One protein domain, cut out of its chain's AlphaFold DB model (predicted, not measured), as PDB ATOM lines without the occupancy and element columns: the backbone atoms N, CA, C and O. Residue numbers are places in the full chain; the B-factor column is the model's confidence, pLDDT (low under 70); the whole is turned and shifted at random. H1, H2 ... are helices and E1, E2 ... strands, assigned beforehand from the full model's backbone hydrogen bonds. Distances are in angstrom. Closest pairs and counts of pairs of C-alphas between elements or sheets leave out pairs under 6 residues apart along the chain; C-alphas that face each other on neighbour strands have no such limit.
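This is residues 16 to 114 of the 117 residues of the protein "Cytidine deaminase" of Aeromicrobium sp (UniProt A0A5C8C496). A small sheet of three strands lies between two helices, H1 across one face and H2 across the other, while H3 sits beyond edge strand E3, next to H2. Two long loops, residues 27 to 38 and 54 to 65, reach beyond the same end of the sheet. The 99 printed residues run H1, E1, E2, H2, E3, H3, with sheet order E2, E1, E3, antiparallel; the class is mixed, with 48 residues in named elements, under half. It is compact, radius of gyration of the C-alphas 12.3 A, spanning 37 by 26 by 22 A.

H1, residues 16 to 26, begins at C-alpha 16 (-4.129, -21.168, 53.889) and is 15.3 A long. E1 is residues 39 to 44, 16.6 A, and E2 residues 49 to 53. H2, residues 66 to 76, measures 14.9 A; E3, residues 82 to 88, 16.9 A. H3, residues 99 to 106, ends at C-alpha 106 (6.306, -14.310, 34.888).

E1 and E2 form a hairpin, with N 42 and O 50 2.8 A apart; between E1 and E3, N 41 and O 86 are 2.9 A apart. H1 and H2 are on opposite faces, three layers, at heights over the sheet of 6.8 A and 6.2 A. E2, H2, E3 make a split strand-helix-strand unit, E1 between its strands, its crossover right-handed. H3, not on the sheet, touches H2, closest C-alphas Glu 67 and Cys 101, 6.4 A. Every O i to N i+4 pair is within hydrogen-bond range in H1 and H2; H3 has 2 of 4.

The C-alphas farthest apart, Gly 33 and Asp 46, are 36.9 A apart. The printed part has no cut; links H1 to E1 and E2 to H2 are long. No printed residue is under 70 in pLDDT.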
ATOM      1  N   ASP A  16      -4.497 -20.476  52.652       94.56
ATOM      2  CA  ASP A  16      -4.129 -21.168  53.889       94.56
ATOM      3  C   ASP A  16      -3.576 -22.566  53.586       94.56
ATOM      4  O   ASP A  16      -2.583 -22.997  54.179       94.56
ATOM      5  N   ALA A  17      -4.178 -23.290  52.637       94.62
ATOM      6  CA  ALA A  17      -3.641 -24.563  52.171       94.62
ATOM      7  C   ALA A  17      -2.281 -24.395  51.482       94.62
ATOM      8  O   ALA A  17      -1.341 -25.103  51.845       94.62
ATOM      9  N   LEU A  18      -2.147 -23.443  50.549       96.19
ATOM     10  CA  LEU A  18      -0.868 -23.185  49.875       96.19
ATOM     11  C   LEU A  18       0.235 -22.800  50.867       96.19
ATOM     12  O   LEU A  18       1.345 -23.324  50.779       96.19
ATOM     13  N   THR A  19      -0.079 -21.962  51.856       97.12
ATOM     14  CA  THR A  19       0.869 -21.578  52.911       97.12
ATOM     15  C   THR A  19       1.302 -22.786  53.736       97.12
ATOM     16  O   THR A  19       2.499 -22.994  53.934       97.12
ATOM     17  N   ARG A  20       0.368 -23.656  54.150       97.38
ATOM     18  CA  ARG A  20       0.715 -24.902  54.858       97.38
ATOM     19  C   ARG A  20       1.630 -25.803  54.028       97.38
ATOM     20  O   ARG A  20       2.580 -26.357  54.574       97.38
ATOM     21  N   TYR A  21       1.382 -25.934  52.726       98.00
ATOM     22  CA  TYR A  21       2.231 -26.739  51.844       98.00
ATOM     23  C   TYR A  21       3.626 -26.133  51.657       98.00
ATOM     24  O   TYR A  21       4.615 -26.869  51.665       98.00
ATOM     25  N   ALA A  22       3.720 -24.806  51.541       98.19
ATOM     26  CA  ALA A  22       4.993 -24.094  51.470       98.19
ATOM     27  C   ALA A  22       5.815 -24.285  52.760       98.19
ATOM     28  O   ALA A  22       7.012 -24.566  52.691       98.19
ATOM     29  N   ILE A  23       5.169 -24.232  53.933       98.19
ATOM     30  CA  ILE A  23       5.805 -24.521  55.229       98.19
ATOM     31  C   ILE A  23       6.272 -25.981  55.300       98.19
ATOM     32  O   ILE A  23       7.407 -26.233  55.695       98.19
ATOM     33  N   GLU A  24       5.448 -26.947  54.881       98.00
ATOM     34  CA  GLU A  24       5.829 -28.366  54.918       98.00
ATOM     35  C   GLU A  24       7.033 -28.661  54.007       98.00
ATOM     36  O   GLU A  24       7.951 -29.392  54.387       98.00
ATOM     37  N   VAL A  25       7.058 -28.102  52.791       98.25
ATOM     38  CA  VAL A  25       8.164 -28.350  51.855       98.25
ATOM     39  C   VAL A  25       9.438 -27.592  52.245       98.25
ATOM     40  O   VAL A  25      10.527 -28.104  51.992       98.25
ATOM     41  N   LYS A  26       9.338 -26.432  52.915       98.31
ATOM     42  CA  LYS A  26      10.492 -25.682  53.452       98.31
ATOM     43  C   LYS A  26      11.400 -26.573  54.294       98.31
ATOM     44  O   LYS A  26      12.623 -26.488  54.174       98.31
ATOM     45  N   ASP A  27      10.826 -27.458  55.107       97.50
ATOM     46  CA  ASP A  27      11.586 -28.357  55.983       97.50
ATOM     47  C   ASP A  27      12.374 -29.436  55.222       97.50
ATOM     48  O   ASP A  27      13.243 -30.088  55.799       97.50
ATOM     49  N   ARG A  28      12.135 -29.578  53.912       98.00
ATOM     50  CA  ARG A  28      12.912 -30.430  53.000       98.00
ATOM     51  C   ARG A  28      14.097 -29.706  52.354       98.00
ATOM     52  O   ARG A  28      14.823 -30.337  51.591       98.00
ATOM     53  N   SER A  29      14.297 -28.417  52.649       98.38
ATOM     54  CA  SER A  29      15.427 -27.644  52.121       98.38
ATOM     55  C   SER A  29      16.760 -28.311  52.458       98.38
ATOM     56  O   SER A  29      17.004 -28.708  53.601       98.38
ATOM     57  N   HIS A  30      17.647 -28.397  51.471       98.19
ATOM     58  CA  HIS A  30      18.979 -28.968  51.638       98.19
ATOM     59  C   HIS A  30      19.992 -27.848  51.888       98.19
ATOM     60  O   HIS A  30      20.372 -27.153  50.951       98.19
ATOM     61  N   VAL A  31      20.401 -27.668  53.148       97.56
ATOM     62  CA  VAL A  31      21.215 -26.519  53.598       97.56
ATOM     63  C   VAL A  31      22.425 -26.927  54.464       97.56
ATOM     64  O   VAL A  31      22.482 -26.597  55.651       97.56
ATOM     65  N   PRO A  32      23.390 -27.708  53.941       96.69
ATOM     66  CA  PRO A  32      24.548 -28.164  54.717       96.69
ATOM     67  C   PRO A  32      25.478 -27.034  55.191       96.69
ATOM     68  O   PRO A  32      26.197 -27.226  56.170       96.69
ATOM     69  N   GLY A  33      25.481 -25.882  54.515       94.94
ATOM     70  CA  GLY A  33      26.267 -24.698  54.873       94.94
ATOM     71  C   GLY A  33      25.541 -23.735  55.814       94.94
ATOM     72  O   GLY A  33      26.143 -22.768  56.279       94.94
ATOM     73  N   GLY A  34      24.280 -24.025  56.156       94.88
ATOM     74  CA  GLY A  34      23.500 -23.248  57.119       94.88
ATOM     75  C   GLY A  34      22.787 -22.035  56.523       94.88
ATOM     76  O   GLY A  34      22.431 -21.123  57.266       94.88
ATOM     77  N   ALA A  35      22.570 -22.005  55.204       95.94
ATOM     78  CA  ALA A  35      21.705 -21.010  54.577       95.94
ATOM     79  C   ALA A  35      20.253 -21.084  55.114       95.94
ATOM     80  O   ALA A  35      19.792 -22.167  55.498       95.94
ATOM     81  N   PRO A  36      19.505 -19.963  55.111       95.25
ATOM     82  CA  PRO A  36      18.117 -19.950  55.560       95.25
ATOM     83  C   PRO A  36      17.243 -20.829  54.662       95.25
ATOM     84  O   PRO A  36      17.341 -20.799  53.433       95.25
ATOM     85  N   ARG A  37      16.361 -21.615  55.283       97.88
ATOM     86  CA  ARG A  37      15.431 -22.499  54.566       97.88
ATOM     87  C   ARG A  37      14.253 -21.701  54.023       97.88
ATOM     88  O   ARG A  37      13.647 -20.940  54.767       97.88
ATOM     89  N   THR A  38      13.864 -21.953  52.780       98.25
ATOM     90  CA  THR A  38      12.635 -21.400  52.196       98.25
ATOM     91  C   THR A  38      11.832 -22.489  51.499       98.25
ATOM     92  O   THR A  38      12.367 -23.516  51.068       98.25
ATOM     93  N   GLY A  39      10.523 -22.287  51.422       98.44
ATOM     94  CA  GLY A  39       9.604 -23.193  50.741       98.44
ATOM     95  C   GLY A  39       8.643 -22.418  49.861       98.44
ATOM     96  O   GLY A  39       8.342 -21.260  50.135       98.44
ATOM     97  N   ALA A  40       8.169 -23.050  48.795       98.50
ATOM     98  CA  ALA A  40       7.204 -22.456  47.890       98.50
ATOM     99  C   ALA A  40       6.173 -23.488  47.429       98.50
ATOM    100  O   ALA A  40       6.503 -24.654  47.189       98.50
ATOM    101  N   ALA A  41       4.932 -23.037  47.282       98.25
ATOM    102  CA  ALA A  41       3.822 -23.815  46.752       98.25
ATOM    103  C   ALA A  41       3.093 -23.008  45.677       98.25
ATOM    104  O   ALA A  41       2.668 -21.879  45.924       98.25
ATOM    105  N   GLY A  42       2.960 -23.591  44.488       96.69
ATOM    106  CA  GLY A  42       2.279 -22.994  43.347       96.69
ATOM    107  C   GLY A  42       1.029 -23.777  42.963       96.69
ATOM    108  O   GLY A  42       1.097 -24.997  42.812       96.69
ATOM    109  N   LEU A  43      -0.093 -23.081  42.780       95.88
ATOM    110  CA  LEU A  43      -1.295 -23.628  42.151       95.88
ATOM    111  C   LEU A  43      -1.174 -23.472  40.633       95.88
ATOM    112  O   LEU A  43      -0.812 -22.398  40.146       95.88
ATOM    113  N   VAL A  44      -1.490 -24.531  39.898       95.56
ATOM    114  CA  VAL A  44      -1.454 -24.561  38.431       95.56
ATOM    115  C   VAL A  44      -2.876 -24.498  37.865       95.56
ATOM    116  O   VAL A  44      -3.834 -24.866  38.542       95.56
ATOM    117  N   ASP A  45      -3.014 -24.030  36.627       93.75
ATOM    118  CA  ASP A  45      -4.282 -23.851  35.908       93.75
ATOM    119  C   ASP A  45      -5.101 -25.136  35.686       93.75
ATOM    120  O   ASP A  45      -6.290 -25.054  35.388       93.75
ATOM    121  N   ASP A  46      -4.509 -26.312  35.887       92.00
ATOM    122  CA  ASP A  46      -5.198 -27.608  35.892       92.00
ATOM    123  C   ASP A  46      -5.555 -28.123  37.305       92.00
ATOM    124  O   ASP A  46      -6.011 -29.256  37.462       92.00
ATOM    125  N   GLY A  47      -5.357 -27.301  38.341       91.19
ATOM    126  CA  GLY A  47      -5.742 -27.574  39.730       91.19
ATOM    127  C   GLY A  47      -4.703 -28.327  40.566       91.19
ATOM    128  O   GLY A  47      -4.909 -28.517  41.771       91.19
ATOM    129  N   ARG A  48      -3.574 -28.755  39.982       93.62
ATOM    130  CA  ARG A  48      -2.486 -29.374  40.761       93.62
ATOM    131  C   ARG A  48      -1.730 -28.329  41.580       93.62
ATOM    132  O   ARG A  48      -1.618 -27.165  41.194       93.62
ATOM    133  N   VAL A  49      -1.135 -28.783  42.679       95.88
ATOM    134  CA  VAL A  49      -0.157 -28.007  43.444       95.88
ATOM    135  C   VAL A  49       1.236 -28.561  43.177       95.88
ATOM    136  O   VAL A  49       1.475 -29.761  43.317       95.88
ATOM    137  N   VAL A  50       2.163 -27.680  42.816       97.38
ATOM    138  CA  VAL A  50       3.589 -27.985  42.653       97.38
ATOM    139  C   VAL A  50       4.398 -27.293  43.741       97.38
ATOM    140  O   VAL A  50       4.069 -26.189  44.173       97.38
ATOM    141  N   LEU A  51       5.454 -27.954  44.210       98.25
ATOM    142  CA  LEU A  51       6.217 -27.521  45.376       98.25
ATOM    143  C   LEU A  51       7.693 -27.357  45.040       98.25
ATOM    144  O   LEU A  51       8.233 -28.075  44.199       98.25
ATOM    145  N   GLY A  52       8.358 -26.469  45.768       98.19
ATOM    146  CA  GLY A  52       9.802 -26.307  45.724       98.19
ATOM    147  C   GLY A  52      10.364 -25.917  47.083       98.19
ATOM    148  O   GLY A  52       9.680 -25.313  47.905       98.19
ATOM    149  N   CYS A  53      11.617 -26.283  47.329       98.50
ATOM    150  CA  CYS A  53      12.364 -25.918  48.531       98.50
ATOM    151  C   CYS A  53      13.743 -25.394  48.144       98.50
ATOM    152  O   CYS A  53      14.195 -25.604  47.014       98.50
ATOM    153  N   PHE A  54      14.396 -24.711  49.077       98.44
ATOM    154  CA  PHE A  54      15.737 -24.196  48.857       98.44
ATOM    155  C   PHE A  54      16.773 -25.326  48.799       98.44
ATOM    156  O   PHE A  54      16.785 -26.224  49.646       98.44
ATOM    157  N   VAL A  55      17.677 -25.261  47.823       98.44
ATOM    158  CA  VAL A  55      18.825 -26.170  47.724       98.44
ATOM    159  C   VAL A  55      20.092 -25.338  47.679       98.44
ATOM    160  O   VAL A  55      20.364 -24.631  46.707       98.44
ATOM    161  N   GLU A  56      20.860 -25.420  48.756       98.12
ATOM    162  CA  GLU A  56      22.113 -24.704  48.903       98.12
ATOM    163  C   GLU A  56      23.199 -25.308  48.015       98.12
ATOM    164  O   GLU A  56      23.346 -26.527  47.898       98.12
ATOM    165  N   HIS A  57      24.005 -24.426  47.438       97.25
ATOM    166  CA  HIS A  57      25.257 -24.767  46.795       97.25
ATOM    167  C   HIS A  57      26.402 -23.978  47.464       97.25
ATOM    168  O   HIS A  57      26.198 -22.813  47.815       97.25
ATOM    169  N   PRO A  58      27.624 -24.541  47.606       95.62
ATOM    170  CA  PRO A  58      28.762 -23.826  48.204       95.62
ATOM    171  C   PRO A  58      29.067 -22.473  47.543       95.62
ATOM    172  O   PRO A  58      29.547 -21.539  48.177       95.62
ATOM    173  N   THR A  59      28.779 -22.366  46.247       95.19
ATOM    174  CA  THR A  59      28.724 -21.092  45.524       95.19
ATOM    175  C   THR A  59      27.297 -20.557  45.555       95.19
ATOM    176  O   THR A  59      26.439 -21.107  44.867       95.19
ATOM    177  N   SER A  60      27.059 -19.461  46.280       87.06
ATOM    178  CA  SER A  60      25.718 -18.893  46.500       87.06
ATOM    179  C   SER A  60      24.951 -18.563  45.215       87.06
ATOM    180  O   SER A  60      23.743 -18.762  45.159       87.06
ATOM    181  N   ALA A  61      25.647 -18.132  44.159       89.88
ATOM    182  CA  ALA A  61      25.049 -17.845  42.851       89.88
ATOM    183  C   ALA A  61      24.488 -19.088  42.125       89.88
ATOM    184  O   ALA A  61      23.771 -18.945  41.140       89.88
ATOM    185  N   LEU A  62      24.832 -20.294  42.587       94.81
ATOM    186  CA  LEU A  62      24.346 -21.570  42.052       94.81
ATOM    187  C   LEU A  62      23.299 -22.229  42.960       94.81
ATOM    188  O   LEU A  62      22.774 -23.284  42.605       94.81
ATOM    189  N   SER A  63      22.997 -21.637  44.120       96.44
ATOM    190  CA  SER A  63      21.907 -22.109  44.972       96.44
ATOM    191  C   SER A  63      20.574 -21.974  44.243       96.44
ATOM    192  O   SER A  63      20.340 -21.024  43.493       96.44
ATOM    193  N   LEU A  64      19.680 -22.927  44.480       97.62
ATOM    194  CA  LEU A  64      18.368 -22.954  43.852       97.62
ATOM    195  C   LEU A  64      17.322 -22.441  44.835       97.62
ATOM    196  O   LEU A  64      17.105 -23.024  45.897       97.62
ATOM    197  N   CYS A  65      16.659 -21.352  44.457       97.81
ATOM    198  CA  CYS A  65      15.525 -20.817  45.197       97.81
ATOM    199  C   CYS A  65      14.331 -21.787  45.145       97.81
ATOM    200  O   CYS A  65      14.150 -22.515  44.161       97.81
ATOM    201  N   ALA A  66      13.476 -21.749  46.167       98.12
ATOM    202  CA  ALA A  66      12.281 -22.587  46.242       98.12
ATOM    203  C   ALA A  66      11.354 -22.387  45.027       98.12
ATOM    204  O   ALA A  66      10.813 -23.347  44.479       98.12
ATOM    205  N   GLU A  67      11.248 -21.159  44.529       98.00
ATOM    206  CA  GLU A  67      10.466 -20.781  43.353       98.00
ATOM    207  C   GLU A  67      11.006 -21.428  42.068       98.00
ATOM    208  O   GLU A  67      10.239 -21.857  41.206       98.00
ATOM    209  N   SER A  68      12.331 -21.574  41.945       96.56
ATOM    210  CA  SER A  68      12.934 -22.313  40.826       96.56
ATOM    211  C   SER A  68      12.608 -23.808  40.898       96.56
ATOM    212  O   SER A  68      12.435 -24.452  39.861       96.56
ATOM    213  N   GLY A  69      12.467 -24.349  42.113       97.31
ATOM    214  CA  GLY A  69      11.939 -25.691  42.350       97.31
ATOM    215  C   GLY A  69      10.491 -25.833  41.877       97.31
ATOM    216  O   GLY A  69      10.191 -26.766  41.138       97.31
ATOM    217  N   VAL A  70       9.627 -24.866  42.202       98.06
ATOM    218  CA  VAL A  70       8.233 -24.812  41.720       98.06
ATOM    219  C   VAL A  70       8.169 -24.799  40.190       98.06
ATOM    220  O   VAL A  70       7.421 -25.577  39.607       98.06
ATOM    221  N   VAL A  71       8.986 -23.977  39.525       97.50
ATOM    222  CA  VAL A  71       9.048 -23.920  38.052       97.50
ATOM    223  C   VAL A  71       9.534 -25.240  37.450       97.50
ATOM    224  O   VAL A  71       8.990 -25.715  36.454       97.50
ATOM    225  N   SER A  72      10.547 -25.860  38.055       97.56
ATOM    226  CA  SER A  72      11.046 -27.159  37.592       97.56
ATOM    227  C   SER A  72       9.982 -28.246  37.758       97.56
ATOM    228  O   SER A  72       9.783 -29.055  36.853       97.56
ATOM    229  N   ALA A  73       9.264 -28.236  38.885       97.75
ATOM    230  CA  ALA A  73       8.169 -29.155  39.160       97.75
ATOM    231  C   ALA A  73       7.000 -28.952  38.189       97.75
ATOM    232  O   ALA A  73       6.529 -29.936  37.636       97.75
ATOM    233  N   LEU A  74       6.604 -27.704  37.906       97.38
ATOM    234  CA  LEU A  74       5.572 -27.359  36.921       97.38
ATOM    235  C   LEU A  74       5.789 -28.099  35.595       97.38
ATOM    236  O   LEU A  74       4.926 -28.854  35.145       97.38
ATOM    237  N   HIS A  75       6.969 -27.931  34.995       97.81
ATOM    238  CA  HIS A  75       7.302 -28.577  33.724       97.81
ATOM    239  C   HIS A  75       7.521 -30.081  33.878       97.81
ATOM    240  O   HIS A  75       7.027 -30.855  33.060       97.81
ATOM    241  N   GLY A  76       8.192 -30.509  34.951       97.25
ATOM    242  CA  GLY A  76       8.453 -31.919  35.238       97.25
ATOM    243  C   GLY A  76       7.187 -32.759  35.437       97.25
ATOM    244  O   GLY A  76       7.215 -33.961  35.184       97.25
ATOM    245  N   THR A  77       6.073 -32.141  35.844       93.25
ATOM    246  CA  THR A  77       4.781 -32.813  36.048       93.25
ATOM    247  C   THR A  77       3.767 -32.586  34.924       93.25
ATOM    248  O   THR A  77       2.638 -33.049  35.051       93.25
ATOM    249  N   GLY A  78       4.131 -31.904  33.830       93.38
ATOM    250  CA  GLY A  78       3.263 -31.777  32.647       93.38
ATOM    251  C   GLY A  78       2.998 -30.359  32.124       93.38
ATOM    252  O   GLY A  78       2.151 -30.206  31.247       93.38
ATOM    253  N   GLY A  79       3.687 -29.325  32.613       95.12
ATOM    254  CA  GLY A  79       3.644 -27.968  32.040       95.12
ATOM    255  C   GLY A  79       2.576 -27.062  32.658       95.12
ATOM    256  O   GLY A  79       2.500 -26.967  33.873       95.12
ATOM    257  N   GLY A  80       1.750 -26.389  31.854       95.12
ATOM    258  CA  GLY A  80       0.664 -25.511  32.337       95.12
ATOM    259  C   GLY A  80       1.120 -24.126  32.805       95.12
ATOM    260  O   GLY A  80       2.254 -23.713  32.542       95.12
ATOM    261  N   LYS A  81       0.217 -23.397  33.473       96.12
ATOM    262  CA  LYS A  81       0.469 -22.040  33.988       96.12
ATOM    263  C   LYS A  81       0.252 -21.949  35.492       96.12
ATOM    264  O   LYS A  81      -0.758 -22.419  36.002       96.12
ATOM    265  N   LEU A  82       1.166 -21.289  36.195       95.50
ATOM    266  CA  LEU A  82       0.979 -20.914  37.592       95.50
ATOM    267  C   LEU A  82      -0.083 -19.818  37.694       95.50
ATOM    268  O   LEU A  82       0.049 -18.768  37.071       95.50
ATOM    269  N   VAL A  83      -1.104 -20.061  38.509       95.06
ATOM    270  CA  VAL A  83      -2.182 -19.105  38.808       95.06
ATOM    271  C   VAL A  83      -1.994 -18.433  40.165       95.06
ATOM    272  O   VAL A  83      -2.316 -17.258  40.309       95.06
ATOM    273  N   ALA A  84      -1.424 -19.142  41.142       95.81
ATOM    274  CA  ALA A  84      -1.149 -18.608  42.472       95.81
ATOM    275  C   ALA A  84       0.171 -19.149  43.022       95.81
ATOM    276  O   ALA A  84       0.565 -20.272  42.696       95.81
ATOM    277  N   LEU A  85       0.835 -18.373  43.874       97.50
ATOM    278  CA  LEU A  85       2.095 -18.742  44.507       97.50
ATOM    279  C   LEU A  85       2.158 -18.231  45.949       97.50
ATOM    280  O   LEU A  85       1.883 -17.065  46.227       97.50
ATOM    281  N   VAL A  86       2.609 -19.098  46.853       98.19
ATOM    282  CA  VAL A  86       3.070 -18.714  48.190       98.19
ATOM    283  C   VAL A  86       4.539 -19.083  48.318       98.19
ATOM    284  O   VAL A  86       4.919 -20.213  48.006       98.19
ATOM    285  N   VAL A  87       5.351 -18.146  48.800       98.31
ATOM    286  CA  VAL A  87       6.736 -18.377  49.225       98.31
ATOM    287  C   VAL A  87       6.805 -18.083  50.715       98.31
ATOM    288  O   VAL A  87       6.227 -17.097  51.161       98.31
ATOM    289  N   VAL A  88       7.482 -18.930  51.486       98.50
ATOM    290  CA  VAL A  88       7.688 -18.721  52.922       98.50
ATOM    291  C   VAL A  88       9.164 -18.663  53.277       98.50
ATOM    292  O   VAL A  88       9.990 -19.375  52.696       98.50
ATOM    293  N   ASP A  89       9.476 -17.820  54.255       97.56
ATOM    294  CA  ASP A  89      10.804 -17.719  54.847       97.56
ATOM    295  C   ASP A  89      11.078 -18.828  55.881       97.56
ATOM    296  O   ASP A  89      10.271 -19.740  56.091       97.56
ATOM    297  N   GLU A  90      12.230 -18.753  56.554       97.06
ATOM    298  CA  GLU A  90      12.657 -19.741  57.550       97.06
ATOM    299  C   GLU A  90      11.672 -19.885  58.723       97.06
ATOM    300  O   GLU A  90      11.483 -20.997  59.237       97.06
ATOM    301  N   SER A  91      11.004 -18.785  59.087       96.88
ATOM    302  CA  SER A  91       9.991 -18.711  60.142       96.88
ATOM    303  C   SER A  91       8.603 -19.180  59.689       96.88
ATOM    304  O   SER A  91       7.671 -19.243  60.492       96.88
ATOM    305  N   GLY A  92       8.464 -19.554  58.415       96.44
ATOM    306  CA  GLY A  92       7.209 -19.998  57.821       96.44
ATOM    307  C   GLY A  92       6.251 -18.854  57.494       96.44
ATOM    308  O   GLY A  92       5.078 -19.121  57.245       96.44
ATOM    309  N   GLN A  93       6.718 -17.603  57.504       97.44
ATOM    310  CA  GLN A  93       5.893 -16.453  57.144       97.44
ATOM    311  C   GLN A  93       5.924 -16.214  55.630       97.44
ATOM    312  O   GLN A  93       6.988 -16.379  55.021       97.44
ATOM    313  N   PRO A  94       4.790 -15.823  55.010       97.38
ATOM    314  CA  PRO A  94       4.762 -15.430  53.609       97.38
ATOM    315  C   PRO A  94       5.765 -14.317  53.307       97.38
ATOM    316  O   PRO A  94       5.873 -13.339  54.046       97.38
ATOM    317  N   THR A  95       6.481 -14.465  52.201       96.56
ATOM    318  CA  THR A  95       7.457 -13.497  51.709       96.56
ATOM    319  C   THR A  95       7.360 -13.355  50.197       96.56
ATOM    320  O   THR A  95       6.821 -14.220  49.504       96.56
ATOM    321  N   MET A  96       7.880 -12.249  49.670       95.62
ATOM    322  CA  MET A  96       7.911 -12.027  48.229       95.62
ATOM    323  C   MET A  96       9.015 -12.873  47.574       95.62
ATOM    324  O   MET A  96      10.090 -13.024  48.161       95.62
ATOM    325  N   PRO A  97       8.796 -13.385  46.346       94.69
ATOM    326  CA  PRO A  97       9.841 -14.023  45.557       94.69
ATOM    327  C   PRO A  97      11.058 -13.119  45.397       94.69
ATOM    328  O   PRO A  97      10.932 -11.895  45.299       94.69
ATOM    329  N   CYS A  98      12.245 -13.717  45.297       91.75
ATOM    330  CA  CYS A  98      13.438 -12.924  45.018       91.75
ATOM    331  C   CYS A  98      13.365 -12.280  43.618       91.75
ATOM    332  O   CYS A  98      12.624 -12.731  42.734       91.75
ATOM    333  N   GLU A  99      14.160 -11.233  43.389       87.44
ATOM    334  CA  GLU A  99      14.156 -10.473  42.129       87.44
ATOM    335  C   GLU A  99      14.385 -11.368  40.898       87.44
ATOM    336  O   GLU A  99      13.638 -11.301  39.919       87.44
ATOM    337  N   ASN A 100      15.340 -12.297  40.991       87.38
ATOM    338  CA  ASN A 100      15.668 -13.229  39.912       87.38
ATOM    339  C   ASN A 100      14.517 -14.201  39.620       87.38
ATOM    340  O   ASN A 100      14.278 -14.566  38.466       87.38
ATOM    341  N   CYS A 101      13.793 -14.630  40.656       93.88
ATOM    342  CA  CYS A 101      12.669 -15.544  40.495       93.88
ATOM    343  C   CYS A 101      11.412 -14.831  40.007       93.88
ATOM    344  O   CYS A 101      10.646 -15.436  39.266       93.88
ATOM    345  N   THR A 102      11.219 -13.554  40.337       92.12
ATOM    346  CA  THR A 102      10.058 -12.773  39.879       92.12
ATOM    347  C   THR A 102       9.956 -12.764  38.355       92.12
ATOM    348  O   THR A 102       8.908 -13.097  37.801       92.12
ATOM    349  N   TYR A 103      11.061 -12.460  37.666       90.62
ATOM    350  CA  TYR A 103      11.083 -12.496  36.203       90.62
ATOM    351  C   TYR A 103      10.816 -13.911  35.671       90.62
ATOM    352  O   TYR A 103       9.920 -14.098  34.850       90.62
ATOM    353  N   ARG A 104      11.512 -14.922  36.204       91.44
ATOM    354  CA  ARG A 104      11.329 -16.331  35.815       91.44
ATOM    355  C   ARG A 104       9.876 -16.795  35.961       91.44
ATOM    356  O   ARG A 104       9.344 -17.448  35.074       91.44
ATOM    357  N   LEU A 105       9.222 -16.471  37.073       94.00
ATOM    358  CA  LEU A 105       7.833 -16.855  37.339       94.00
ATOM    359  C   LEU A 105       6.857 -16.217  36.342       94.00
ATOM    360  O   LEU A 105       5.856 -16.838  35.979       94.00
ATOM    361  N   SER A 106       7.152 -15.002  35.866       91.62
ATOM    362  CA  SER A 106       6.306 -14.310  34.888       91.62
ATOM    363  C   SER A 106       6.207 -15.057  33.551       91.62
ATOM    364  O   SER A 106       5.138 -15.069  32.943       91.62
ATOM    365  N   GLU A 107       7.254 -15.787  33.149       93.25
ATOM    366  CA  GLU A 107       7.259 -16.621  31.936       93.25
ATOM    367  C   GLU A 107       6.334 -17.847  32.038       93.25
ATOM    368  O   GLU A 107       6.064 -18.521  31.042       93.25
ATOM    369  N   HIS A 108       5.830 -18.151  33.238       94.38
ATOM    370  CA  HIS A 108       5.073 -19.367  33.529       94.38
ATOM    371  C   HIS A 108       3.652 -19.114  34.035       94.38
ATOM    372  O   HIS A 108       3.011 -20.052  34.498       94.38
ATOM    373  N   GLY A 109       3.128 -17.891  33.927       84.19
ATOM    374  CA  GLY A 109       1.723 -17.607  34.251       84.19
ATOM    375  C   GLY A 109       1.467 -16.292  34.979       84.19
ATOM    376  O   GLY A 109       0.308 -15.916  35.090       84.19
ATOM    377  N   ALA A 110       2.521 -15.581  35.406       84.12
ATOM    378  CA  ALA A 110       2.417 -14.365  36.223       84.12
ATOM    379  C   ALA A 110       1.449 -14.556  37.415       84.12
ATOM    380  O   ALA A 110       0.436 -13.860  37.499       84.12
ATOM    381  N   PRO A 111       1.729 -15.534  38.301       88.94
ATOM    382  CA  PRO A 111       0.800 -15.927  39.353       88.94
ATOM    383  C   PRO A 111       0.506 -14.779  40.320       88.94
ATOM    384  O   PRO A 111       1.375 -13.947  40.591       88.94
ATOM    385  N   GLU A 112      -0.689 -14.793  40.910       93.19
ATOM    386  CA  GLU A 112      -0.960 -13.983  42.096       93.19
ATOM    387  C   GLU A 112      -0.063 -14.473  43.240       93.19
ATOM    388  O   GLU A 112       0.017 -15.673  43.517       93.19
ATOM    389  N   VAL A 113       0.648 -13.548  43.878       94.06
ATOM    390  CA  VAL A 113       1.578 -13.855  44.965       94.06
ATOM    391  C   VAL A 113       0.972 -13.377  46.272       94.06
ATOM    392  O   VAL A 113       0.560 -12.222  46.378       94.06
ATOM    393  N   LEU A 114       0.957 -14.250  47.279       93.12
ATOM    394  CA  LEU A 114       0.575 -13.850  48.628       93.12
ATOM    395  C   LEU A 114       1.641 -12.916  49.219       93.12
ATOM    396  O   LEU A 114       2.745 -13.352  49.546       93.12
TER     397      LEU A 114